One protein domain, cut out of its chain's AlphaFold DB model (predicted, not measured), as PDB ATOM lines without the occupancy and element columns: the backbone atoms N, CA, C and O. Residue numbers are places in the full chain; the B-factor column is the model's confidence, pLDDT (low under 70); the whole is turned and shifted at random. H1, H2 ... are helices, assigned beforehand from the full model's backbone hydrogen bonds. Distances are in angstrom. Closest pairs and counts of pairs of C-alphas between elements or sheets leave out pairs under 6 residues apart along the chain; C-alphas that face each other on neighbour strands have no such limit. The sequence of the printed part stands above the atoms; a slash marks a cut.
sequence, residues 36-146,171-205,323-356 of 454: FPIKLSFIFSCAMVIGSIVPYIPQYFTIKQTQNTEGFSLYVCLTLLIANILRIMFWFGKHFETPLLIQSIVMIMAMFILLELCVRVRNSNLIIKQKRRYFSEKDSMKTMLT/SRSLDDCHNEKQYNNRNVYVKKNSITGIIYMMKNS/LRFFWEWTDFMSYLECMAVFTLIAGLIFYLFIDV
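What this domain is: This is residues 36 to 146, 171 to 205 and 323 to 356 of the 454 residues of the protein "PQ-loop repeat-containing protein 1-like isoform X3" of Dermatophagoides pteronyssinus (UniProt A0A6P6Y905). One very long helix, H4, is the spine of a flat, loose layer of helices. H1 and H2, nearly end to end, pack along one side of it, H3 folds back along the other, H6 packs on H3, and H5 lies beyond H6. The printed part has 180 residues, with six named helices, H1 to H6 in order, and no named strand: all helix. It is loose, with a radius of gyration of the C-alphas of 22.3 A, and spans 82 by 43 by 19 A.

Where its parts are: Find C-alpha 38 at (15.805, 141.554, 169.627), where H1, residues 38 to 53, begins. Then come H2, residues 56 to 66, and H3, residues 74 to 93, 29.4 A long. From C-alpha 98 at (28.973, 134.618, 167.562), H4 runs 72.5 A to residue 146. H5, residues 171 to 205, covers 47.5 A, with a kink of 32 degrees near residue 193. H6, residues 332 to 352, ends after 30.5 A at C-alpha 352, (48.964, 125.656, 157.118).

How they stand to each other: Begin at the hub, H4. Its residues 99 to 110 touch H1, closest at the C-alphas of Val 49 and Gln 103, 4.5 A. Its residues 114 to 121 touch H2, closest at the C-alphas of Tyr 60 and Leu 114, 6.3 A. H3 and H4 form a helical hairpin, at a shallow tilt of 24 degrees, opposite ways; the closest C-alphas, Asn 84 and Ser 104, are 5.1 A apart. H3, H4 and H6 make an up and down bundle, each running against the one before. H5 and H6 only just touch, with 3 pairs of C-alphas within 8 A, the closest Ser 194 and Ser 334 at 6.7 A. Every O i to N i+4 pair is within hydrogen-bond range in H2, H4 and H6; H1 has 10 of 12, H3 15 of 16, H5 30 of 31.

The domain as a whole: Residues 138 to 146 of H4 stand free. The printed part has two cuts: between residues 146 and 171, where 24 residues are not printed, the C-alphas of 146 and 171 are 20.7 A apart, and between residues 205 and 323, where 117 residues are not printed, the C-alphas of 205 and 323 are 16.6 A apart. Of the links printed whole, none is long. Confidence is low in 59 residues, among them 171 to 205.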
ATOM      1  N   PHE A  36      10.206 136.960 167.925       59.72
ATOM      2  CA  PHE A  36      10.684 137.410 169.228       59.72
ATOM      3  C   PHE A  36      11.527 138.689 169.126       59.72
ATOM      4  O   PHE A  36      12.452 138.783 168.319       59.72
ATOM      5  N   PRO A  37      11.262 139.692 169.985       65.75
ATOM      6  CA  PRO A  37      11.980 140.959 169.952       65.75
ATOM      7  C   PRO A  37      13.481 140.738 170.177       65.75
ATOM      8  O   PRO A  37      13.872 139.907 170.994       65.75
ATOM      9  N   ILE A  38      14.324 141.557 169.534       65.88
ATOM     10  CA  ILE A  38      15.805 141.554 169.627       65.88
ATOM     11  C   ILE A  38      16.313 141.402 171.077       65.88
ATOM     12  O   ILE A  38      17.322 140.747 171.340       65.88
ATOM     13  N   LYS A  39      15.566 141.950 172.046       65.25
ATOM     14  CA  LYS A  39      15.839 141.850 173.487       65.25
ATOM     15  C   LYS A  39      15.868 140.406 174.011       65.25
ATOM     16  O   LYS A  39      16.681 140.103 174.878       65.25
ATOM     17  N   LEU A  40      15.017 139.513 173.505       71.69
ATOM     18  CA  LEU A  40      14.917 138.133 173.985       71.69
ATOM     19  C   LEU A  40      16.042 137.244 173.428       71.69
ATOM     20  O   LEU A  40      16.629 136.464 174.172       71.69
ATOM     21  N   SER A  41      16.423 137.425 172.159       73.25
ATOM     22  CA  SER A  41      17.591 136.752 171.562       73.25
ATOM     23  C   SER A  41      18.902 137.122 172.272       73.25
ATOM     24  O   SER A  41      19.763 136.268 172.514       73.25
ATOM     25  N   PHE A  42      19.021 138.383 172.705       81.25
ATOM     26  CA  PHE A  42      20.130 138.829 173.548       81.25
ATOM     27  C   PHE A  42      20.158 138.091 174.894       81.25
ATOM     28  O   PHE A  42      21.207 137.581 175.284       81.25
ATOM     29  N   ILE A  43      19.010 137.955 175.566       83.44
ATOM     30  CA  ILE A  43      18.902 137.209 176.831       83.44
ATOM     31  C   ILE A  43      19.336 135.749 176.649       83.44
ATOM     32  O   ILE A  43      20.140 135.261 177.442       83.44
ATOM     33  N   PHE A  44      18.876 135.066 175.597       83.38
ATOM     34  CA  PHE A  44      19.271 133.681 175.318       83.38
ATOM     35  C   PHE A  44      20.775 133.540 175.030       83.38
ATOM     36  O   PHE A  44      21.430 132.621 175.531       83.38
ATOM     37  N   SER A  45      21.348 134.488 174.287       84.75
ATOM     38  CA  SER A  45      22.787 134.528 174.003       84.75
ATOM     39  C   SER A  45      23.608 134.755 175.279       84.75
ATOM     40  O   SER A  45      24.579 134.040 175.529       84.75
ATOM     41  N   CYS A  46      23.188 135.689 176.138       86.12
ATOM     42  CA  CYS A  46      23.810 135.920 177.441       86.12
ATOM     43  C   CYS A  46      23.685 134.703 178.360       86.12
ATOM     44  O   CYS A  46      24.668 134.324 178.995       86.12
ATOM     45  N   ALA A  47      22.513 134.066 178.411       87.25
ATOM     46  CA  ALA A  47      22.294 132.854 179.194       87.25
ATOM     47  C   ALA A  47      23.215 131.715 178.739       87.25
ATOM     48  O   ALA A  47      23.740 130.987 179.577       87.25
ATOM     49  N   MET A  48      23.480 131.600 177.436       87.25
ATOM     50  CA  MET A  48      24.392 130.596 176.889       87.25
ATOM     51  C   MET A  48      25.851 130.854 177.304       87.25
ATOM     52  O   MET A  48      26.537 129.941 177.772       87.25
ATOM     53  N   VAL A  49      26.309 132.109 177.238       89.56
ATOM     54  CA  VAL A  49      27.656 132.496 177.696       89.56
ATOM     55  C   VAL A  49      27.802 132.299 179.208       89.56
ATOM     56  O   VAL A  49      28.723 131.616 179.659       89.56
ATOM     57  N   ILE A  50      26.880 132.854 179.999       86.75
ATOM     58  CA  ILE A  50      26.938 132.835 181.468       86.75
ATOM     59  C   ILE A  50      26.750 131.417 182.003       86.75
ATOM     60  O   ILE A  50      27.498 131.001 182.889       86.75
ATOM     61  N   GLY A  51      25.797 130.661 181.453       85.06
ATOM     62  CA  GLY A  51      25.461 129.308 181.895       85.06
ATOM     63  C   GLY A  51      26.662 128.369 181.883       85.06
ATOM     64  O   GLY A  51      26.826 127.568 182.799       85.06
ATOM     65  N   SER A  52      27.570 128.552 180.921       84.06
ATOM     66  CA  SER A  52      28.802 127.771 180.841       84.06
ATOM     67  C   SER A  52      29.753 128.003 182.029       84.06
ATOM     68  O   SER A  52      30.480 127.097 182.419       84.06
ATOM     69  N   ILE A  53      29.721 129.178 182.662       86.75
ATOM     70  CA  ILE A  53      30.627 129.557 183.760       86.75
ATOM     71  C   ILE A  53      30.061 129.147 185.123       86.75
ATOM     72  O   ILE A  53      30.820 128.886 186.059       86.75
ATOM     73  N   VAL A  54      28.729 129.090 185.243       85.75
ATOM     74  CA  VAL A  54      28.002 128.864 186.506       85.75
ATOM     75  C   VAL A  54      28.562 127.697 187.328       85.75
ATOM     76  O   VAL A  54      28.786 127.905 188.522       85.75
ATOM     77  N   PRO A  55      28.875 126.514 186.762       81.31
ATOM     78  CA  PRO A  55      29.429 125.399 187.535       81.31
ATOM     79  C   PRO A  55      30.755 125.706 188.238       81.31
ATOM     80  O   PRO A  55      31.051 125.135 189.289       81.31
ATOM     81  N   TYR A  56      31.558 126.614 187.682       84.12
ATOM     82  CA  TYR A  56      32.885 126.944 188.194       84.12
ATOM     83  C   TYR A  56      32.850 128.021 189.281       84.12
ATOM     84  O   TYR A  56      33.815 128.159 190.032       84.12
ATOM     85  N   ILE A  57      31.738 128.754 189.420       85.19
ATOM     86  CA  ILE A  57      31.588 129.790 190.448       85.19
ATOM     87  C   ILE A  57      31.554 129.166 191.858       85.19
ATOM     88  O   ILE A  57      32.397 129.539 192.682       85.19
ATOM     89  N   PRO A  58      30.680 128.181 192.170       82.62
ATOM     90  CA  PRO A  58      30.723 127.489 193.459       82.62
ATOM     91  C   PRO A  58      32.075 126.821 193.714       82.62
ATOM     92  O   PRO A  58      32.567 126.834 194.843       82.62
ATOM     93  N   GLN A  59      32.705 126.287 192.664       82.62
ATOM     94  CA  GLN A  59      34.026 125.672 192.756       82.62
ATOM     95  C   GLN A  59      35.093 126.687 193.189       82.62
ATOM     96  O   GLN A  59      35.878 126.418 194.099       82.62
ATOM     97  N   TYR A  60      35.086 127.879 192.590       85.88
ATOM     98  CA  TYR A  60      35.982 128.974 192.944       85.88
ATOM     99  C   TYR A  60      35.821 129.387 194.412       85.88
ATOM    100  O   TYR A  60      36.806 129.467 195.151       85.88
ATOM    101  N   PHE A  61      34.582 129.602 194.866       85.62
ATOM    102  CA  PHE A  61      34.320 129.979 196.258       85.62
ATOM    103  C   PHE A  61      34.716 128.878 197.239       85.62
ATOM    104  O   PHE A  61      35.336 129.176 198.261       85.62
ATOM    105  N   THR A  62      34.443 127.616 196.898       81.88
ATOM    106  CA  THR A  62      34.823 126.461 197.720       81.88
ATOM    107  C   THR A  62      36.334 126.426 197.933       81.88
ATOM    108  O   THR A  62      36.792 126.305 199.068       81.88
ATOM    109  N   ILE A  63      37.130 126.613 196.878       83.88
ATOM    110  CA  ILE A  63      38.599 126.619 196.976       83.88
ATOM    111  C   ILE A  63      39.092 127.848 197.751       83.88
ATOM    112  O   ILE A  63      39.977 127.734 198.603       83.88
ATOM    113  N   LYS A  64      38.497 129.021 197.507       85.31
ATOM    114  CA  LYS A  64      38.863 130.258 198.207       85.31
ATOM    115  C   LYS A  64      38.597 130.166 199.712       85.31
ATOM    116  O   LYS A  64      39.413 130.651 200.494       85.31
ATOM    117  N   GLN A  65      37.490 129.551 200.119       84.62
ATOM    118  CA  GLN A  65      37.107 129.442 201.527       84.62
ATOM    119  C   GLN A  65      37.843 128.310 202.248       84.62
ATOM    120  O   GLN A  65      38.326 128.507 203.359       84.62
ATOM    121  N   THR A  66      37.961 127.138 201.623       79.38
ATOM    122  CA  THR A  66      38.601 125.968 202.252       79.38
ATOM    123  C   THR A  66      40.123 126.058 202.271       79.38
ATOM    124  O   THR A  66      40.758 125.337 203.037       79.38
ATOM    125  N   GLN A  67      40.717 126.910 201.420       80.12
ATOM    126  CA  GLN A  67      42.164 126.966 201.190       80.12
ATOM    127  C   GLN A  67      42.758 125.582 200.877       80.12
ATOM    128  O   GLN A  67      43.943 125.346 201.096       80.12
ATOM    129  N   ASN A  68      41.956 124.658 200.343       74.38
ATOM    130  CA  ASN A  68      42.384 123.319 199.966       74.38
ATOM    131  C   ASN A  68      42.072 123.081 198.480       74.38
ATOM    132  O   ASN A  68      40.990 123.405 197.999       74.38
ATOM    133  N   THR A  69      43.043 122.536 197.744       69.12
ATOM    134  CA  THR A  69      42.929 122.247 196.300       69.12
ATOM    135  C   THR A  69      42.875 120.752 195.994       69.12
ATOM    136  O   THR A  69      42.734 120.383 194.834       69.12
ATOM    137  N   GLU A  70      42.935 119.883 197.007       60.94
ATOM    138  CA  GLU A  70      42.994 118.423 196.824       60.94
ATOM    139  C   GLU A  70      41.734 117.839 196.157       60.94
ATOM    140  O   GLU A  70      41.798 116.778 195.546       60.94
ATOM    141  N   GLY A  71      40.599 118.548 196.204       60.28
ATOM    142  CA  GLY A  71      39.353 118.143 195.547       60.28
ATOM    143  C   GLY A  71      39.202 118.575 194.081       60.28
ATOM    144  O   GLY A  71      38.224 118.181 193.448       60.28
ATOM    145  N   PHE A  72      40.118 119.384 193.532       72.38
ATOM    146  CA  PHE A  72      39.995 119.941 192.180       72.38
ATOM    147  C   PHE A  72      41.165 119.540 191.280       72.38
ATOM    148  O   PHE A  72      42.329 119.787 191.590       72.38
ATOM    149  N   SER A  73      40.850 118.948 190.129       81.81
ATOM    150  CA  SER A  73      41.859 118.515 189.165       81.81
ATOM    151  C   SER A  73      42.221 119.647 188.204       81.81
ATOM    152  O   SER A  73      41.398 120.064 187.390       81.81
ATOM    153  N   LEU A  74      43.482 120.096 188.234       85.00
ATOM    154  CA  LEU A  74      44.004 121.066 187.260       85.00
ATOM    155  C   LEU A  74      43.941 120.551 185.814       85.00
ATOM    156  O   LEU A  74      43.915 121.355 184.883       85.00
ATOM    157  N   TYR A  75      43.873 119.232 185.616       87.31
ATOM    158  CA  TYR A  75      43.708 118.628 184.296       87.31
ATOM    159  C   TYR A  75      42.331 118.919 183.683       87.31
ATOM    160  O   TYR A  75      42.208 118.970 182.461       87.31
ATOM    161  N   VAL A  76      41.299 119.169 184.499       87.94
ATOM    162  CA  VAL A  76      39.990 119.618 183.993       87.94
ATOM    163  C   VAL A  76      40.122 121.021 183.401       87.94
ATOM    164  O   VAL A  76      39.666 121.253 182.285       87.94
ATOM    165  N   CYS A  77      40.836 121.926 184.085       90.38
ATOM    166  CA  CYS A  77      41.166 123.242 183.530       90.38
ATOM    167  C   CYS A  77      41.970 123.131 182.231       90.38
ATOM    168  O   CYS A  77      41.655 123.837 181.280       90.38
ATOM    169  N   LEU A  78      42.970 122.244 182.168       92.25
ATOM    170  CA  LEU A  78      43.738 122.003 180.940       92.25
ATOM    171  C   LEU A  78      42.832 121.580 179.781       92.25
ATOM    172  O   LEU A  78      42.892 122.158 178.702       92.25
ATOM    173  N   THR A  79      41.984 120.583 180.026       91.94
ATOM    174  CA  THR A  79      41.071 120.009 179.029       91.94
ATOM    175  C   THR A  79      40.123 121.079 178.483       91.94
ATOM    176  O   THR A  79      39.972 121.215 177.271       91.94
ATOM    177  N   LEU A  80      39.559 121.905 179.371       92.94
ATOM    178  CA  LEU A  80      38.705 123.037 179.005       92.94
ATOM    179  C   LEU A  80      39.458 124.124 178.235       92.94
ATOM    180  O   LEU A  80      38.935 124.639 177.250       92.94
ATOM    181  N   LEU A  81      40.673 124.479 178.653       95.69
ATOM    182  CA  LEU A  81      41.491 125.463 177.944       95.69
ATOM    183  C   LEU A  81      41.807 124.987 176.520       95.69
ATOM    184  O   LEU A  81      41.575 125.731 175.571       95.69
ATOM    185  N   ILE A  82      42.256 123.737 176.364       95.12
ATOM    186  CA  ILE A  82      42.538 123.128 175.056       95.12
ATOM    187  C   ILE A  82      41.280 123.124 174.181       95.12
ATOM    188  O   ILE A  82      41.326 123.624 173.058       95.12
ATOM    189  N   ALA A  83      40.151 122.623 174.693       95.56
ATOM    190  CA  ALA A  83      38.901 122.547 173.939       95.56
ATOM    191  C   ALA A  83      38.445 123.924 173.428       95.56
ATOM    192  O   ALA A  83      38.092 124.067 172.260       95.56
ATOM    193  N   ASN A  84      38.485 124.955 174.279       96.25
ATOM    194  CA  ASN A  84      38.029 126.293 173.898       96.25
ATOM    195  C   ASN A  84      39.009 127.009 172.955       96.25
ATOM    196  O   ASN A  84      38.559 127.741 172.078       96.25
ATOM    197  N   ILE A  85      40.320 126.770 173.068       96.62
ATOM    198  CA  ILE A  85      41.305 127.283 172.098       96.62
ATOM    199  C   ILE A  85      41.076 126.649 170.724       96.62
ATOM    200  O   ILE A  85      40.990 127.364 169.726       96.62
ATOM    201  N   LEU A  86      40.914 125.324 170.669       95.56
ATOM    202  CA  LEU A  86      40.633 124.615 169.418       95.56
ATOM    203  C   LEU A  86      39.295 125.051 168.807       95.56
ATOM    204  O   LEU A  86      39.197 125.180 167.590       95.56
ATOM    205  N   ARG A  87      38.285 125.354 169.630       94.69
ATOM    206  CA  ARG A  87      36.998 125.892 169.162       94.69
ATOM    207  C   ARG A  87      37.132 127.285 168.541       94.69
ATOM    208  O   ARG A  87      36.493 127.552 167.527       94.69
ATOM    209  N   ILE A  88      37.969 128.155 169.111       95.56
ATOM    210  CA  ILE A  88      38.280 129.466 168.514       95.56
ATOM    211  C   ILE A  88      39.005 129.281 167.174       95.56
ATOM    212  O   ILE A  88      38.666 129.962 166.212       95.56
ATOM    213  N   MET A  89      39.953 128.342 167.081       94.56
ATOM    214  CA  MET A  89      40.611 128.014 165.807       94.56
ATOM    215  C   MET A  89      39.599 127.519 164.771       94.56
ATOM    216  O   MET A  89      39.549 128.044 163.664       94.56
ATOM    217  N   PHE A  90      38.729 126.584 165.156       94.12
ATOM    218  CA  PHE A  90      37.659 126.078 164.299       94.12
ATOM    219  C   PHE A  90      36.754 127.198 163.766       94.12
ATOM    220  O   PHE A  90      36.409 127.179 162.586       94.12
ATOM    221  N   TRP A  91      36.443 128.212 164.583       93.88
ATOM    222  CA  TRP A  91      35.643 129.363 164.155       93.88
ATOM    223  C   TRP A  91      36.270 130.148 162.993       93.88
ATOM    224  O   TRP A  91      35.534 130.652 162.149       93.88
ATOM    225  N   PHE A  92      37.605 130.236 162.916       91.19
ATOM    226  CA  PHE A  92      38.293 130.890 161.793       91.19
ATOM    227  C   PHE A  92      38.189 130.107 160.481       91.19
ATOM    228  O   PHE A  92      38.252 130.714 159.417       91.19
ATOM    229  N   GLY A  93      38.052 128.779 160.540       89.19
ATOM    230  CA  GLY A  93      37.846 127.958 159.344       89.19
ATOM    231  C   GLY A  93      36.373 127.857 158.949       89.19
ATOM    232  O   GLY A  93      36.037 127.926 157.770       89.19
ATOM    233  N   LYS A  94      35.481 127.715 159.933       88.69
ATOM    234  CA  LYS A  94      34.032 127.651 159.732       88.69
ATOM    235  C   LYS A  94      33.331 128.506 160.776       88.69
ATOM    236  O   LYS A  94      33.202 128.122 161.940       88.69
ATOM    237  N   HIS A  95      32.839 129.659 160.338       89.12
ATOM    238  CA  HIS A  95      32.104 130.564 161.208       89.12
ATOM    239  C   HIS A  95      30.795 129.923 161.680       89.12
ATOM    240  O   HIS A  95      29.973 129.468 160.888       89.12
ATOM    241  N   PHE A  96      30.607 129.916 162.995       87.44
ATOM    242  CA  PHE A  96      29.352 129.585 163.665       87.44
ATOM    243  C   PHE A  96      28.890 130.790 164.502       87.44
ATOM    244  O   PHE A  96      29.620 131.777 164.637       87.44
ATOM    245  N   GLU A  97      27.683 130.699 165.065       85.88
ATOM    246  CA  GLU A  97      27.024 131.744 165.863       85.88
ATOM    247  C   GLU A  97      27.987 132.452 166.845       85.88
ATOM    248  O   GLU A  97      28.641 131.829 167.690       85.88
ATOM    249  N   THR A  98      28.050 133.785 166.767       88.12
ATOM    250  CA  THR A  98      28.973 134.618 167.562       88.12
ATOM    251  C   THR A  98      28.849 134.454 169.085       88.12
ATOM    252  O   THR A  98      29.887 134.526 169.753       88.12
ATOM    253  N   PRO A  99      27.673 134.151 169.681       89.00
ATOM    254  CA  PRO A  99      27.584 133.852 171.107       89.00
ATOM    255  C   PRO A  99      28.484 132.691 171.547       89.00
ATOM    256  O   PRO A  99      29.000 132.726 172.659       89.00
ATOM    257  N   LEU A 100      28.724 131.680 170.700       89.88
ATOM    258  CA  LEU A 100      29.567 130.522 171.051       89.88
ATOM    259  C   LEU A 100      31.056 130.882 171.028       89.88
ATOM    260  O   LEU A 100      31.851 130.336 171.799       89.88
ATOM    261  N   LEU A 101      31.441 131.824 170.166       92.81
ATOM    262  CA  LEU A 101      32.793 132.371 170.171       92.81
ATOM    263  C   LEU A 101      33.032 133.144 171.471       92.81
ATOM    264  O   LEU A 101      34.010 132.883 172.174       92.81
ATOM    265  N   ILE A 102      32.097 134.029 171.832       92.88
ATOM    266  CA  ILE A 102      32.149 134.780 173.093       92.88
ATOM    267  C   ILE A 102      32.156 133.813 174.284       92.88
ATOM    268  O   ILE A 102      32.969 133.979 175.191       92.88
ATOM    269  N   GLN A 103      31.329 132.761 174.257       93.62
ATOM    270  CA  GLN A 103      31.311 131.704 175.275       93.62
ATOM    271  C   GLN A 103      32.707 131.096 175.468       93.62
ATOM    272  O   GLN A 103      33.160 130.948 176.601       93.62
ATOM    273  N   SER A 104      33.414 130.796 174.378       94.94
ATOM    274  CA  SER A 104      34.753 130.194 174.419       94.94
ATOM    275  C   SER A 104      35.798 131.142 175.006       94.94
ATOM    276  O   SER A 104      36.602 130.735 175.843       94.94
ATOM    277  N   ILE A 105      35.758 132.420 174.621       94.94
ATOM    278  CA  ILE A 105      36.668 133.451 175.144       94.94
ATOM    279  C   ILE A 105      36.439 133.648 176.646       94.94
ATOM    280  O   ILE A 105      37.386 133.612 177.434       94.94
ATOM    281  N   VAL A 106      35.182 133.815 177.060       94.44
ATOM    282  CA  VAL A 106      34.839 134.013 178.473       94.44
ATOM    283  C   VAL A 106      35.180 132.768 179.297       94.44
ATOM    284  O   VAL A 106      35.707 132.892 180.404       94.44
ATOM    285  N   MET A 107      34.967 131.568 178.748       93.31
ATOM    286  CA  MET A 107      35.368 130.314 179.384       93.31
ATOM    287  C   MET A 107      36.886 130.241 179.598       93.31
ATOM    288  O   MET A 107      37.323 129.902 180.695       93.31
ATOM    289  N   ILE A 108      37.700 130.601 178.597       95.19
ATOM    290  CA  ILE A 108      39.167 130.643 178.735       95.19
ATOM    291  C   ILE A 108      39.579 131.591 179.867       95.19
ATOM    292  O   ILE A 108      40.389 131.215 180.717       95.19
ATOM    293  N   MET A 109      38.986 132.787 179.926       95.19
ATOM    294  CA  MET A 109      39.260 133.753 180.997       95.19
ATOM    295  C   MET A 109      38.903 133.189 182.378       95.19
ATOM    296  O   MET A 109      39.719 133.249 183.299       95.19
ATOM    297  N   ALA A 110      37.720 132.586 182.519       92.94
ATOM    298  CA  ALA A 110      37.294 131.951 183.765       92.94
ATOM    299  C   ALA A 110      38.233 130.807 184.183       92.94
ATOM    300  O   ALA A 110      38.578 130.687 185.362       92.94
ATOM    301  N   MET A 111      38.695 129.997 183.226       94.00
ATOM    302  CA  MET A 111      39.636 128.907 183.489       94.00
ATOM    303  C   MET A 111      41.001 129.416 183.949       94.00
ATOM    304  O   MET A 111      41.562 128.839 184.879       94.00
ATOM    305  N   PHE A 112      41.521 130.503 183.372       94.88
ATOM    306  CA  PHE A 112      42.768 131.104 183.854       94.88
ATOM    307  C   PHE A 112      42.628 131.702 185.256       94.88
ATOM    308  O   PHE A 112      43.519 131.493 186.076       94.88
ATOM    309  N   ILE A 113      41.507 132.363 185.572       93.81
ATOM    310  CA  ILE A 113      41.231 132.878 186.926       93.81
ATOM    311  C   ILE A 113      41.188 131.731 187.945       93.81
ATOM    312  O   ILE A 113      41.788 131.812 189.022       93.81
ATOM    313  N   LEU A 114      40.498 130.637 187.611       91.12
ATOM    314  CA  LEU A 114      40.425 129.462 188.476       91.12
ATOM    315  C   LEU A 114      41.797 128.795 188.634       91.12
ATOM    316  O   LEU A 114      42.167 128.416 189.747       91.12
ATOM    317  N   LEU A 115      42.565 128.690 187.549       91.69
ATOM    318  CA  LEU A 115      43.917 128.138 187.558       91.69
ATOM    319  C   LEU A 115      44.859 128.975 188.431       91.69
ATOM    320  O   LEU A 115      45.572 128.415 189.261       91.69
ATOM    321  N   GLU A 116      44.819 130.303 188.307       92.56
ATOM    322  CA  GLU A 116      45.608 131.214 189.136       92.56
ATOM    323  C   GLU A 116      45.274 131.038 190.623       92.56
ATOM    324  O   GLU A 116      46.182 130.889 191.448       92.56
ATOM    325  N   LEU A 117      43.982 130.984 190.974       91.00
ATOM    326  CA  LEU A 117      43.550 130.731 192.349       91.00
ATOM    327  C   LEU A 117      44.097 129.392 192.860       91.00
ATOM    328  O   LEU A 117      44.661 129.335 193.955       91.00
ATOM    329  N   CYS A 118      43.952 128.323 192.074       88.69
ATOM    330  CA  CYS A 118      44.397 126.989 192.466       88.69
ATOM    331  C   CYS A 118      45.912 126.935 192.690       88.69
ATOM    332  O   CYS A 118      46.369 126.398 193.701       88.69
ATOM    333  N   VAL A 119      46.697 127.527 191.787       88.50
ATOM    334  CA  VAL A 119      48.159 127.587 191.910       88.50
ATOM    335  C   VAL A 119      48.567 128.421 193.123       88.50
ATOM    336  O   VAL A 119      49.427 127.996 193.897       88.50
ATOM    337  N   ARG A 120      47.906 129.562 193.357       87.31
ATOM    338  CA  ARG A 120      48.171 130.431 194.512       87.31
ATOM    339  C   ARG A 120      47.925 129.706 195.833       87.31
ATOM    340  O   ARG A 120      48.796 129.705 196.699       87.31
ATOM    341  N   VAL A 121      46.767 129.062 195.983       87.06
ATOM    342  CA  VAL A 121      46.416 128.308 197.197       87.06
ATOM    343  C   VAL A 121      47.366 127.127 197.395       87.06
ATOM    344  O   VAL A 121      47.848 126.900 198.507       87.06
ATOM    345  N   ARG A 122      47.697 126.397 196.323       83.88
ATOM    346  CA  ARG A 122      48.673 125.303 196.378       83.88
ATOM    347  C   ARG A 122      50.027 125.800 196.877       83.88
ATOM    348  O   ARG A 122      50.543 125.244 197.842       83.88
ATOM    349  N   ASN A 123      50.570 126.859 196.284       81.69
ATOM    350  CA  ASN A 123      51.876 127.392 196.666       81.69
ATOM    351  C   ASN A 123      51.890 127.899 198.121       81.69
ATOM    352  O   ASN A 123      52.801 127.572 198.879       81.69
ATOM    353  N   SER A 124      50.840 128.602 198.556       81.62
ATOM    354  CA  SER A 124      50.689 129.027 199.956       81.62
ATOM    355  C   SER A 124      50.689 127.844 200.928       81.62
ATOM    356  O   SER A 124      51.380 127.877 201.947       81.62
ATOM    357  N   ASN A 125      49.974 126.765 200.603       78.06
ATOM    358  CA  ASN A 125      49.952 125.556 201.428       78.06
ATOM    359  C   ASN A 125      51.317 124.868 201.517       78.06
ATOM    360  O   ASN A 125      51.676 124.353 202.579       78.06
ATOM    361  N   LEU A 126      52.087 124.867 200.426       72.25
ATOM    362  CA  LEU A 126      53.449 124.337 200.425       72.25
ATOM    363  C   LEU A 126      54.359 125.159 201.353       72.25
ATOM    364  O   LEU A 126      55.052 124.578 202.190       72.25
ATOM    365  N   ILE A 127      54.279 126.491 201.292       74.81
ATOM    366  CA  ILE A 127      55.060 127.399 202.152       74.81
ATOM    367  C   ILE A 127      54.680 127.229 203.632       74.81
ATOM    368  O   ILE A 127      55.552 127.142 204.497       74.81
ATOM    369  N   ILE A 128      53.385 127.136 203.953       71.69
ATOM    370  CA  ILE A 128      52.915 126.943 205.336       71.69
ATOM    371  C   ILE A 128      53.402 125.601 205.898       71.69
ATOM    372  O   ILE A 128      53.857 125.542 207.046       71.69
ATOM    373  N   LYS A 129      53.341 124.523 205.102       68.38
ATOM    374  CA  LYS A 129      53.862 123.204 205.498       68.38
ATOM    375  C   LYS A 129      55.364 123.266 205.802       68.38
ATOM    376  O   LYS A 129      55.783 122.676 206.795       68.38
ATOM    377  N   GLN A 130      56.147 124.015 205.024       64.38
ATOM    378  CA  GLN A 130      57.575 124.232 205.295       64.38
ATOM    379  C   GLN A 130      57.805 125.047 206.577       64.38
ATOM    380  O   GLN A 130      58.558 124.623 207.452       64.38
ATOM    381  N   LYS A 131      57.102 126.175 206.740       60.22
ATOM    382  CA  LYS A 131      57.252 127.065 207.903       60.22
ATOM    383  C   LYS A 131      56.911 126.359 209.223       60.22
ATOM    384  O   LYS A 131      57.629 126.533 210.203       60.22
ATOM    385  N   ARG A 132      55.864 125.519 209.251       57.91
ATOM    386  CA  ARG A 132      55.526 124.705 210.438       57.91
ATOM    387  C   ARG A 132      56.624 123.710 210.819       57.91
ATOM    388  O   ARG A 132      56.838 123.499 212.009       57.91
ATOM    389  N   ARG A 133      57.320 123.119 209.842       56.28
ATOM    390  CA  ARG A 133      58.415 122.170 210.105       56.28
ATOM    391  C   ARG A 133      59.635 122.874 210.691       56.28
ATOM    392  O   ARG A 133      60.134 122.428 211.716       56.28
ATOM    393  N   TYR A 134      60.001 124.033 210.143       59.09
ATOM    394  CA  TYR A 134      61.090 124.859 210.676       59.09
ATOM    395  C   TYR A 134      60.852 125.299 212.130       59.09
ATOM    396  O   TYR A 134      61.748 125.215 212.967       59.09
ATOM    397  N   PHE A 135      59.633 125.737 212.468       66.31
ATOM    398  CA  PHE A 135      59.318 126.089 213.857       66.31
ATOM    399  C   PHE A 135      59.354 124.879 214.793       66.31
ATOM    400  O   PHE A 135      59.939 124.972 215.865       66.31
ATOM    401  N   SER A 136      58.807 123.735 214.371       66.94
ATOM    402  CA  SER A 136      58.825 122.508 215.177       66.94
ATOM    403  C   SER A 136      60.247 121.997 215.447       66.94
ATOM    404  O   SER A 136      60.531 121.504 216.545       66.94
ATOM    405  N   GLU A 137      61.154 122.152 214.481       68.56
ATOM    406  CA  GLU A 137      62.574 121.832 214.634       68.56
ATOM    407  C   GLU A 137      63.275 122.804 215.594       68.56
ATOM    408  O   GLU A 137      63.981 122.373 216.511       68.56
ATOM    409  N   LYS A 138      63.013 124.112 215.465       67.25
ATOM    410  CA  LYS A 138      63.566 125.136 216.364       67.25
ATOM    411  C   LYS A 138      63.108 124.949 217.813       67.25
ATOM    412  O   LYS A 138      63.927 125.063 218.725       67.25
ATOM    413  N   ASP A 139      61.836 124.625 218.024       72.19
ATOM    414  CA  ASP A 139      61.292 124.335 219.353       72.19
ATOM    415  C   ASP A 139      61.912 123.057 219.928       72.19
ATOM    416  O   ASP A 139      62.357 123.051 221.074       72.19
ATOM    417  N   SER A 140      62.060 122.012 219.108       71.38
ATOM    418  CA  SER A 140      62.726 120.768 219.512       71.38
ATOM    419  C   SER A 140      64.185 120.983 219.920       71.38
ATOM    420  O   SER A 140      64.624 120.414 220.921       71.38
ATOM    421  N   MET A 141      64.929 121.812 219.185       68.56
ATOM    422  CA  MET A 141      66.320 122.150 219.492       68.56
ATOM    423  C   MET A 141      66.428 122.996 220.766       68.56
ATOM    424  O   MET A 141      67.304 122.756 221.597       68.56
ATOM    425  N   LYS A 142      65.498 123.937 220.971       70.31
ATOM    426  CA  LYS A 142      65.422 124.727 222.205       70.31
ATOM    427  C   LYS A 142      65.155 123.835 223.420       70.31
ATOM    428  O   LYS A 142      65.830 124.006 224.431       70.31
ATOM    429  N   THR A 143      64.256 122.851 223.298       70.38
ATOM    430  CA  THR A 143      64.002 121.854 224.350       70.38
ATOM    431  C   THR A 143      65.256 121.034 224.666       70.38
ATOM    432  O   THR A 143      65.588 120.873 225.838       70.38
ATOM    433  N   MET A 144      66.005 120.577 223.653       62.53
ATOM    434  CA  MET A 144      67.256 119.829 223.868       62.53
ATOM    435  C   MET A 144      68.334 120.665 224.572       62.53
ATOM    436  O   MET A 144      69.002 120.170 225.479       62.53
ATOM    437  N   LEU A 145      68.480 121.941 224.204       63.34
ATOM    438  CA  LEU A 145      69.428 122.863 224.842       63.34
ATOM    439  C   LEU A 145      69.072 123.133 226.312       63.34
ATOM    440  O   LEU A 145      69.968 123.221 227.150       63.34
ATOM    441  N   THR A 146      67.782 123.219 226.650       62.75
ATOM    442  CA  THR A 146      67.336 123.353 228.048       62.75
ATOM    443  C   THR A 146      67.528 122.073 228.861       62.75
ATOM    444  O   THR A 146      67.960 122.166 230.004       62.75
ATOM    445  N   SER A 171      67.437 110.078 214.062       34.91
ATOM    446  CA  SER A 171      67.056 109.356 212.841       34.91
ATOM    447  C   SER A 171      65.894 110.053 212.131       34.91
ATOM    448  O   SER A 171      65.981 110.292 210.932       34.91
ATOM    449  N   ARG A 172      64.887 110.536 212.876       41.25
ATOM    450  CA  ARG A 172      63.792 111.344 212.312       41.25
ATOM    451  C   ARG A 172      64.288 112.673 211.708       41.25
ATOM    452  O   ARG A 172      63.839 113.032 210.629       41.25
ATOM    453  N   SER A 173      65.260 113.360 212.325       34.69
ATOM    454  CA  SER A 173      65.829 114.605 211.770       34.69
ATOM    455  C   SER A 173      66.732 114.382 210.548       34.69
ATOM    456  O   SER A 173      66.789 115.232 209.662       34.69
ATOM    457  N   LEU A 174      67.450 113.255 210.478       35.50
ATOM    458  CA  LEU A 174      68.239 112.881 209.300       35.50
ATOM    459  C   LEU A 174      67.337 112.466 208.130       35.50
ATOM    460  O   LEU A 174      67.578 112.920 207.011       35.50
ATOM    461  N   ASP A 175      66.266 111.711 208.391       38.25
ATOM    462  CA  ASP A 175      65.232 111.392 207.398       38.25
ATOM    463  C   ASP A 175      64.510 112.661 206.907       38.25
ATOM    464  O   ASP A 175      64.234 112.808 205.712       38.25
ATOM    465  N   ASP A 176      64.261 113.626 207.799       37.19
ATOM    466  CA  ASP A 176      63.636 114.908 207.465       37.19
ATOM    467  C   ASP A 176      64.566 115.835 206.657       37.19
ATOM    468  O   ASP A 176      64.109 116.444 205.688       37.19
ATOM    469  N   CYS A 177      65.873 115.880 206.950       36.94
ATOM    470  CA  CYS A 177      66.863 116.611 206.143       36.94
ATOM    471  C   CYS A 177      67.058 115.973 204.753       36.94
ATOM    472  O   CYS A 177      67.215 116.673 203.744       36.94
ATOM    473  N   HIS A 178      67.000 114.639 204.670       36.28
ATOM    474  CA  HIS A 178      67.029 113.922 203.394       36.28
ATOM    475  C   HIS A 178      65.758 114.191 202.572       36.28
ATOM    476  O   HIS A 178      65.849 114.444 201.367       36.28
ATOM    477  N   ASN A 179      64.594 114.260 203.228       36.91
ATOM    478  CA  ASN A 179      63.327 114.678 202.624       36.91
ATOM    479  C   ASN A 179      63.317 116.155 202.205       36.91
ATOM    480  O   ASN A 179      62.744 116.481 201.166       36.91
ATOM    481  N   GLU A 180      63.953 117.055 202.956       41.84
ATOM    482  CA  GLU A 180      64.073 118.474 202.603       41.84
ATOM    483  C   GLU A 180      64.975 118.670 201.381       41.84
ATOM    484  O   GLU A 180      64.574 119.343 200.427       41.84
ATOM    485  N   LYS A 181      66.140 118.005 201.331       33.88
ATOM    486  CA  LYS A 181      66.991 117.974 200.128       33.88
ATOM    487  C   LYS A 181      66.276 117.328 198.946       33.88
ATOM    488  O   LYS A 181      66.381 117.858 197.840       33.88
ATOM    489  N   GLN A 182      65.515 116.249 199.151       36.53
ATOM    490  CA  GLN A 182      64.689 115.653 198.097       36.53
ATOM    491  C   GLN A 182      63.588 116.598 197.620       36.53
ATOM    492  O   GLN A 182      63.368 116.682 196.419       36.53
ATOM    493  N   TYR A 183      62.909 117.318 198.511       41.50
ATOM    494  CA  TYR A 183      61.798 118.214 198.184       41.50
ATOM    495  C   TYR A 183      62.268 119.493 197.483       41.50
ATOM    496  O   TYR A 183      61.685 119.899 196.475       41.50
ATOM    497  N   ASN A 184      63.354 120.104 197.968       41.53
ATOM    498  CA  ASN A 184      63.969 121.258 197.319       41.53
ATOM    499  C   ASN A 184      64.549 120.859 195.956       41.53
ATOM    500  O   ASN A 184      64.340 121.574 194.975       41.53
ATOM    501  N   ASN A 185      65.159 119.667 195.849       39.28
ATOM    502  CA  ASN A 185      65.484 119.101 194.544       39.28
ATOM    503  C   ASN A 185      64.223 118.897 193.711       39.28
ATOM    504  O   ASN A 185      64.215 119.345 192.579       39.28
ATOM    505  N   ARG A 186      63.137 118.316 194.226       45.94
ATOM    506  CA  ARG A 186      61.907 118.058 193.459       45.94
ATOM    507  C   ARG A 186      61.316 119.338 192.874       45.94
ATOM    508  O   ARG A 186      60.985 119.340 191.700       45.94
ATOM    509  N   ASN A 187      61.261 120.437 193.625       45.22
ATOM    510  CA  ASN A 187      60.788 121.728 193.109       45.22
ATOM    511  C   ASN A 187      61.758 122.358 192.100       45.22
ATOM    512  O   ASN A 187      61.324 122.875 191.070       45.22
ATOM    513  N   VAL A 188      63.070 122.271 192.339       45.19
ATOM    514  CA  VAL A 188      64.086 122.704 191.366       45.19
ATOM    515  C   VAL A 188      64.044 121.838 190.099       45.19
ATOM    516  O   VAL A 188      64.208 122.366 189.002       45.19
ATOM    517  N   TYR A 189      63.767 120.540 190.219       42.19
ATOM    518  CA  TYR A 189      63.604 119.580 189.126       42.19
ATOM    519  C   TYR A 189      62.287 119.790 188.375       42.19
ATOM    520  O   TYR A 189      62.311 119.774 187.155       42.19
ATOM    521  N   VAL A 190      61.161 120.053 189.043       49.66
ATOM    522  CA  VAL A 190      59.863 120.346 188.401       49.66
ATOM    523  C   VAL A 190      59.923 121.682 187.659       49.66
ATOM    524  O   VAL A 190      59.505 121.755 186.505       49.66
ATOM    525  N   LYS A 191      60.539 122.714 188.251       46.66
ATOM    526  CA  LYS A 191      60.756 124.013 187.592       46.66
ATOM    527  C   LYS A 191      61.729 123.907 186.412       46.66
ATOM    528  O   LYS A 191      61.476 124.481 185.354       46.66
ATOM    529  N   LYS A 192      62.810 123.125 186.547       47.31
ATOM    530  CA  LYS A 192      63.728 122.822 185.433       47.31
ATOM    531  C   LYS A 192      63.056 121.968 184.356       47.31
ATOM    532  O   LYS A 192      63.275 122.248 183.185       47.31
ATOM    533  N   ASN A 193      62.220 120.993 184.709       53.25
ATOM    534  CA  ASN A 193      61.499 120.133 183.765       53.25
ATOM    535  C   ASN A 193      60.348 120.858 183.056       53.25
ATOM    536  O   ASN A 193      60.042 120.479 181.937       53.25
ATOM    537  N   SER A 194      59.742 121.895 183.645       55.81
ATOM    538  CA  SER A 194      58.726 122.724 182.975       55.81
ATOM    539  C   SER A 194      59.313 123.411 181.736       55.81
ATOM    540  O   SER A 194      58.935 123.111 180.606       55.81
ATOM    541  N   ILE A 195      60.358 124.221 181.935       53.06
ATOM    542  CA  ILE A 195      61.030 124.949 180.848       53.06
ATOM    543  C   ILE A 195      61.769 123.975 179.924       53.06
ATOM    544  O   ILE A 195      61.639 124.051 178.705       53.06
ATOM    545  N   THR A 196      62.509 123.011 180.485       54.72
ATOM    546  CA  THR A 196      63.224 122.012 179.676       54.72
ATOM    547  C   THR A 196      62.248 121.138 178.896       54.72
ATOM    548  O   THR A 196      62.579 120.751 177.790       54.72
ATOM    549  N   GLY A 197      61.050 120.858 179.413       55.31
ATOM    550  CA  GLY A 197      60.026 120.034 178.763       55.31
ATOM    551  C   GLY A 197      59.283 120.733 177.660       55.31
ATOM    552  O   GLY A 197      59.090 120.136 176.608       55.31
ATOM    553  N   ILE A 198      58.959 122.009 177.842       58.31
ATOM    554  CA  ILE A 198      58.434 122.842 176.760       58.31
ATOM    555  C   ILE A 198      59.487 122.950 175.646       58.31
ATOM    556  O   ILE A 198      59.178 122.696 174.483       58.31
ATOM    557  N   ILE A 199      60.757 123.194 175.998       56.72
ATOM    558  CA  ILE A 199      61.875 123.219 175.039       56.72
ATOM    559  C   ILE A 199      62.083 121.848 174.373       56.72
ATOM    560  O   ILE A 199      62.343 121.785 173.173       56.72
ATOM    561  N   TYR A 200      61.965 120.740 175.109       52.47
ATOM    562  CA  TYR A 200      62.140 119.389 174.567       52.47
ATOM    563  C   TYR A 200      60.981 118.997 173.648       52.47
ATOM    564  O   TYR A 200      61.223 118.432 172.585       52.47
ATOM    565  N   MET A 201      59.738 119.347 174.001       48.31
ATOM    566  CA  MET A 201      58.567 119.160 173.140       48.31
ATOM    567  C   MET A 201      58.676 120.003 171.867       48.31
ATOM    568  O   MET A 201      58.474 119.470 170.780       48.31
ATOM    569  N   MET A 202      59.114 121.263 171.964       53.25
ATOM    570  CA  MET A 202      59.435 122.086 170.791       53.25
ATOM    571  C   MET A 202      60.509 121.433 169.912       53.25
ATOM    572  O   MET A 202      60.340 121.306 168.702       53.25
ATOM    573  N   LYS A 203      61.605 120.966 170.517       47.16
ATOM    574  CA  LYS A 203      62.725 120.343 169.800       47.16
ATOM    575  C   LYS A 203      62.329 119.017 169.141       47.16
ATOM    576  O   LYS A 203      62.818 118.716 168.053       47.16
ATOM    577  N   ASN A 204      61.441 118.245 169.767       42.47
ATOM    578  CA  ASN A 204      60.946 116.975 169.240       42.47
ATOM    579  C   ASN A 204      59.947 117.180 168.089       42.47
ATOM    580  O   ASN A 204      60.052 116.493 167.077       42.47
ATOM    581  N   SER A 205      59.047 118.165 168.190       43.66
ATOM    582  CA  SER A 205      58.122 118.519 167.102       43.66
ATOM    583  C   SER A 205      58.850 119.083 165.875       43.66
ATOM    584  O   SER A 205      58.470 118.781 164.751       43.66
ATOM    585  N   LEU A 323      55.595 112.013 182.525       56.59
ATOM    586  CA  LEU A 323      54.314 112.644 182.190       56.59
ATOM    587  C   LEU A 323      53.367 112.733 183.395       56.59
ATOM    588  O   LEU A 323      52.442 113.536 183.373       56.59
ATOM    589  N   ARG A 324      53.602 111.963 184.465       55.72
ATOM    590  CA  ARG A 324      52.803 112.025 185.698       55.72
ATOM    591  C   ARG A 324      52.880 113.378 186.410       55.72
ATOM    592  O   ARG A 324      51.948 113.713 187.125       55.72
ATOM    593  N   PHE A 325      53.951 114.145 186.205       63.56
ATOM    594  CA  PHE A 325      54.104 115.495 186.771       63.56
ATOM    595  C   PHE A 325      53.799 116.604 185.753       63.56
ATOM    596  O   PHE A 325      54.047 117.785 186.020       63.56
ATOM    597  N   PHE A 326      53.314 116.244 184.561       72.56
ATOM    598  CA  PHE A 326      52.863 117.219 183.576       72.56
ATOM    599  C   PHE A 326      51.677 117.998 184.154       72.56
ATOM    600  O   PHE A 326      50.779 117.405 184.732       72.56
ATOM    601  N   TRP A 327      51.658 119.326 184.010       79.62
ATOM    602  CA  TRP A 327      50.566 120.174 184.514       79.62
ATOM    603  C   TRP A 327      50.427 120.276 186.053       79.62
ATOM    604  O   TRP A 327      49.374 120.656 186.573       79.62
ATOM    605  N   GLU A 328      51.496 119.992 186.806       75.38
ATOM    606  CA  GLU A 328      51.550 120.153 188.274       75.38
ATOM    607  C   GLU A 328      52.536 121.239 188.743       75.38
ATOM    608  O   GLU A 328      53.044 121.211 189.866       75.38
ATOM    609  N   TRP A 329      52.811 122.232 187.898       79.31
ATOM    610  CA  TRP A 329      53.756 123.310 188.194       79.31
ATOM    611  C   TRP A 329      53.337 124.185 189.386       79.31
ATOM    612  O   TRP A 329      52.153 124.366 189.689       79.31
ATOM    613  N   THR A 330      54.338 124.748 190.065       74.06
ATOM    614  CA  THR A 330      54.173 125.600 191.255       74.06
ATOM    615  C   THR A 330      53.887 127.062 190.925       74.06
ATOM    616  O   THR A 330      53.426 127.810 191.784       74.06
ATOM    617  N   ASP A 331      54.185 127.483 189.697       75.12
ATOM    618  CA  ASP A 331      54.084 128.860 189.233       75.12
ATOM    619  C   ASP A 331      53.068 128.994 188.099       75.12
ATOM    620  O   ASP A 331      53.018 128.171 187.191       75.12
ATOM    621  N   PHE A 332      52.258 130.054 188.155       85.31
ATOM    622  CA  PHE A 332      51.197 130.316 187.180       85.31
ATOM    623  C   PHE A 332      51.753 130.610 185.776       85.31
ATOM    624  O   PHE A 332      51.162 130.199 184.780       85.31
ATOM    625  N   MET A 333      52.920 131.256 185.695       83.25
ATOM    626  CA  MET A 333      53.539 131.638 184.423       83.25
ATOM    627  C   MET A 333      53.908 130.428 183.558       83.25
ATOM    628  O   MET A 333      53.625 130.462 182.366       83.25
ATOM    629  N   SER A 334      54.408 129.329 184.139       82.94
ATOM    630  CA  SER A 334      54.639 128.080 183.388       82.94
ATOM    631  C   SER A 334      53.377 127.569 182.683       82.94
ATOM    632  O   SER A 334      53.454 127.060 181.565       82.94
ATOM    633  N   TYR A 335      52.200 127.727 183.304       88.38
ATOM    634  CA  TYR A 335      50.939 127.335 182.674       88.38
ATOM    635  C   TYR A 335      50.585 128.236 181.494       88.38
ATOM    636  O   TYR A 335      50.202 127.727 180.440       88.38
ATOM    637  N   LEU A 336      50.743 129.554 181.642       89.75
ATOM    638  CA  LEU A 336      50.514 130.504 180.551       89.75
ATOM    639  C   LEU A 336      51.463 130.258 179.376       89.75
ATOM    640  O   LEU A 336      51.007 130.207 178.236       89.75
ATOM    641  N   GLU A 337      52.754 130.057 179.645       85.94
ATOM    642  CA  GLU A 337      53.756 129.752 178.619       85.94
ATOM    643  C   GLU A 337      53.398 128.469 177.866       85.94
ATOM    644  O   GLU A 337      53.371 128.466 176.635       85.94
ATOM    645  N   CYS A 338      53.039 127.397 178.578       87.06
ATOM    646  CA  CYS A 338      52.618 126.152 177.939       87.06
ATOM    647  C   CYS A 338      51.376 126.346 177.056       87.06
ATOM    648  O   CYS A 338      51.344 125.843 175.930       87.06
ATOM    649  N   MET A 339      50.364 127.083 177.530       92.38
ATOM    650  CA  MET A 339      49.161 127.347 176.731       92.38
ATOM    651  C   MET A 339      49.442 128.242 175.526       92.38
ATOM    652  O   MET A 339      48.875 128.012 174.458       92.38
ATOM    653  N   ALA A 340      50.327 129.230 175.661       90.31
ATOM    654  CA  ALA A 340      50.733 130.093 174.558       90.31
ATOM    655  C   ALA A 340      51.479 129.295 173.479       90.31
ATOM    656  O   ALA A 340      51.171 129.422 172.295       90.31
ATOM    657  N   VAL A 341      52.398 128.413 173.884       89.19
ATOM    658  CA  VAL A 341      53.116 127.512 172.972       89.19
ATOM    659  C   VAL A 341      52.157 126.556 172.270       89.19
ATOM    660  O   VAL A 341      52.227 126.424 171.049       89.19
ATOM    661  N   PHE A 342      51.239 125.926 173.009       91.75
ATOM    662  CA  PHE A 342      50.199 125.082 172.419       91.75
ATOM    663  C   PHE A 342      49.371 125.859 171.389       91.75
ATOM    664  O   PHE A 342      49.199 125.387 170.270       91.75
ATOM    665  N   THR A 343      48.923 127.068 171.737       95.25
ATOM    666  CA  THR A 343      48.120 127.921 170.847       95.25
ATOM    667  C   THR A 343      48.887 128.293 169.582       95.25
ATOM    668  O   THR A 343      48.328 128.228 168.492       95.25
ATOM    669  N   LEU A 344      50.172 128.636 169.701       94.12
ATOM    670  CA  LEU A 344      51.016 128.976 168.556       94.12
ATOM    671  C   LEU A 344      51.210 127.766 167.640       94.12
ATOM    672  O   LEU A 344      51.002 127.881 166.438       94.12
ATOM    673  N   ILE A 345      51.574 126.605 168.192       91.69
ATOM    674  CA  ILE A 345      51.806 125.388 167.402       91.69
ATOM    675  C   ILE A 345      50.505 124.922 166.743       91.69
ATOM    676  O   ILE A 345      50.475 124.712 165.532       91.69
ATOM    677  N   ALA A 346      49.427 124.789 167.516       91.94
ATOM    678  CA  ALA A 346      48.137 124.355 166.995       91.94
ATOM    679  C   ALA A 346      47.577 125.354 165.972       91.94
ATOM    680  O   ALA A 346      47.016 124.920 164.970       91.94
ATOM    681  N   GLY A 347      47.786 126.658 166.184       93.94
ATOM    682  CA  GLY A 347      47.395 127.721 165.259       93.94
ATOM    683  C   GLY A 347      48.235 127.747 163.983       93.94
ATOM    684  O   GLY A 347      47.686 127.952 162.909       93.94
ATOM    685  N   LEU A 348      49.542 127.476 164.070       94.00
ATOM    686  CA  LEU A 348      50.415 127.339 162.903       94.00
ATOM    687  C   LEU A 348      50.002 126.137 162.051       94.00
ATOM    688  O   LEU A 348      49.873 126.270 160.839       94.00
ATOM    689  N   ILE A 349      49.764 124.982 162.680       92.44
ATOM    690  CA  ILE A 349      49.265 123.790 161.986       92.44
ATOM    691  C   ILE A 349      47.911 124.105 161.343       92.44
ATOM    692  O   ILE A 349      47.735 123.865 160.154       92.44
ATOM    693  N   PHE A 350      46.986 124.708 162.089       93.50
ATOM    694  CA  PHE A 350      45.677 125.080 161.562       93.50
ATOM    695  C   PHE A 350      45.785 126.025 160.357       93.50
ATOM    696  O   PHE A 350      45.151 125.785 159.338       93.50
ATOM    697  N   TYR A 351      46.637 127.050 160.440       93.62
ATOM    698  CA  TYR A 351      46.872 128.000 159.353       93.62
ATOM    699  C   TYR A 351      47.440 127.327 158.096       93.62
ATOM    700  O   TYR A 351      46.997 127.630 156.993       93.62
ATOM    701  N   LEU A 352      48.385 126.393 158.249       93.50
ATOM    702  CA  LEU A 352      48.964 125.656 157.118       93.50
ATOM    703  C   LEU A 352      47.949 124.753 156.402       93.50
ATOM    704  O   LEU A 352      48.120 124.473 155.220       93.50
ATOM    705  N   PHE A 353      46.917 124.290 157.109       92.38
ATOM    706  CA  PHE A 353      45.934 123.327 156.608       92.38
ATOM    707  C   PHE A 353      44.508 123.890 156.524       92.38
ATOM    708  O   PHE A 353      43.553 123.120 156.411       92.38
ATOM    709  N   ILE A 354      44.347 125.215 156.559       92.81
ATOM    710  CA  ILE A 354      43.031 125.866 156.583       92.81
ATOM    711  C   ILE A 354      42.205 125.579 155.320       92.81
ATOM    712  O   ILE A 354      40.986 125.465 155.396       92.81
ATOM    713  N   ASP A 355      42.876 125.373 154.184       92.69
ATOM    714  CA  ASP A 355      42.243 125.069 152.897       92.69
ATOM    715  C   ASP A 355      41.728 123.621 152.799       92.69
ATOM    716  O   ASP A 355      41.087 123.263 151.813       92.69
ATOM    717  N   VAL A 356      42.003 122.765 153.794       93.06
ATOM    718  CA  VAL A 356      41.568 121.361 153.819       93.06
ATOM    719  C   VAL A 356      40.349 121.215 154.744       93.06
ATOM    720  O   VAL A 356      40.516 121.143 155.967       93.06
TER     721      VAL A 356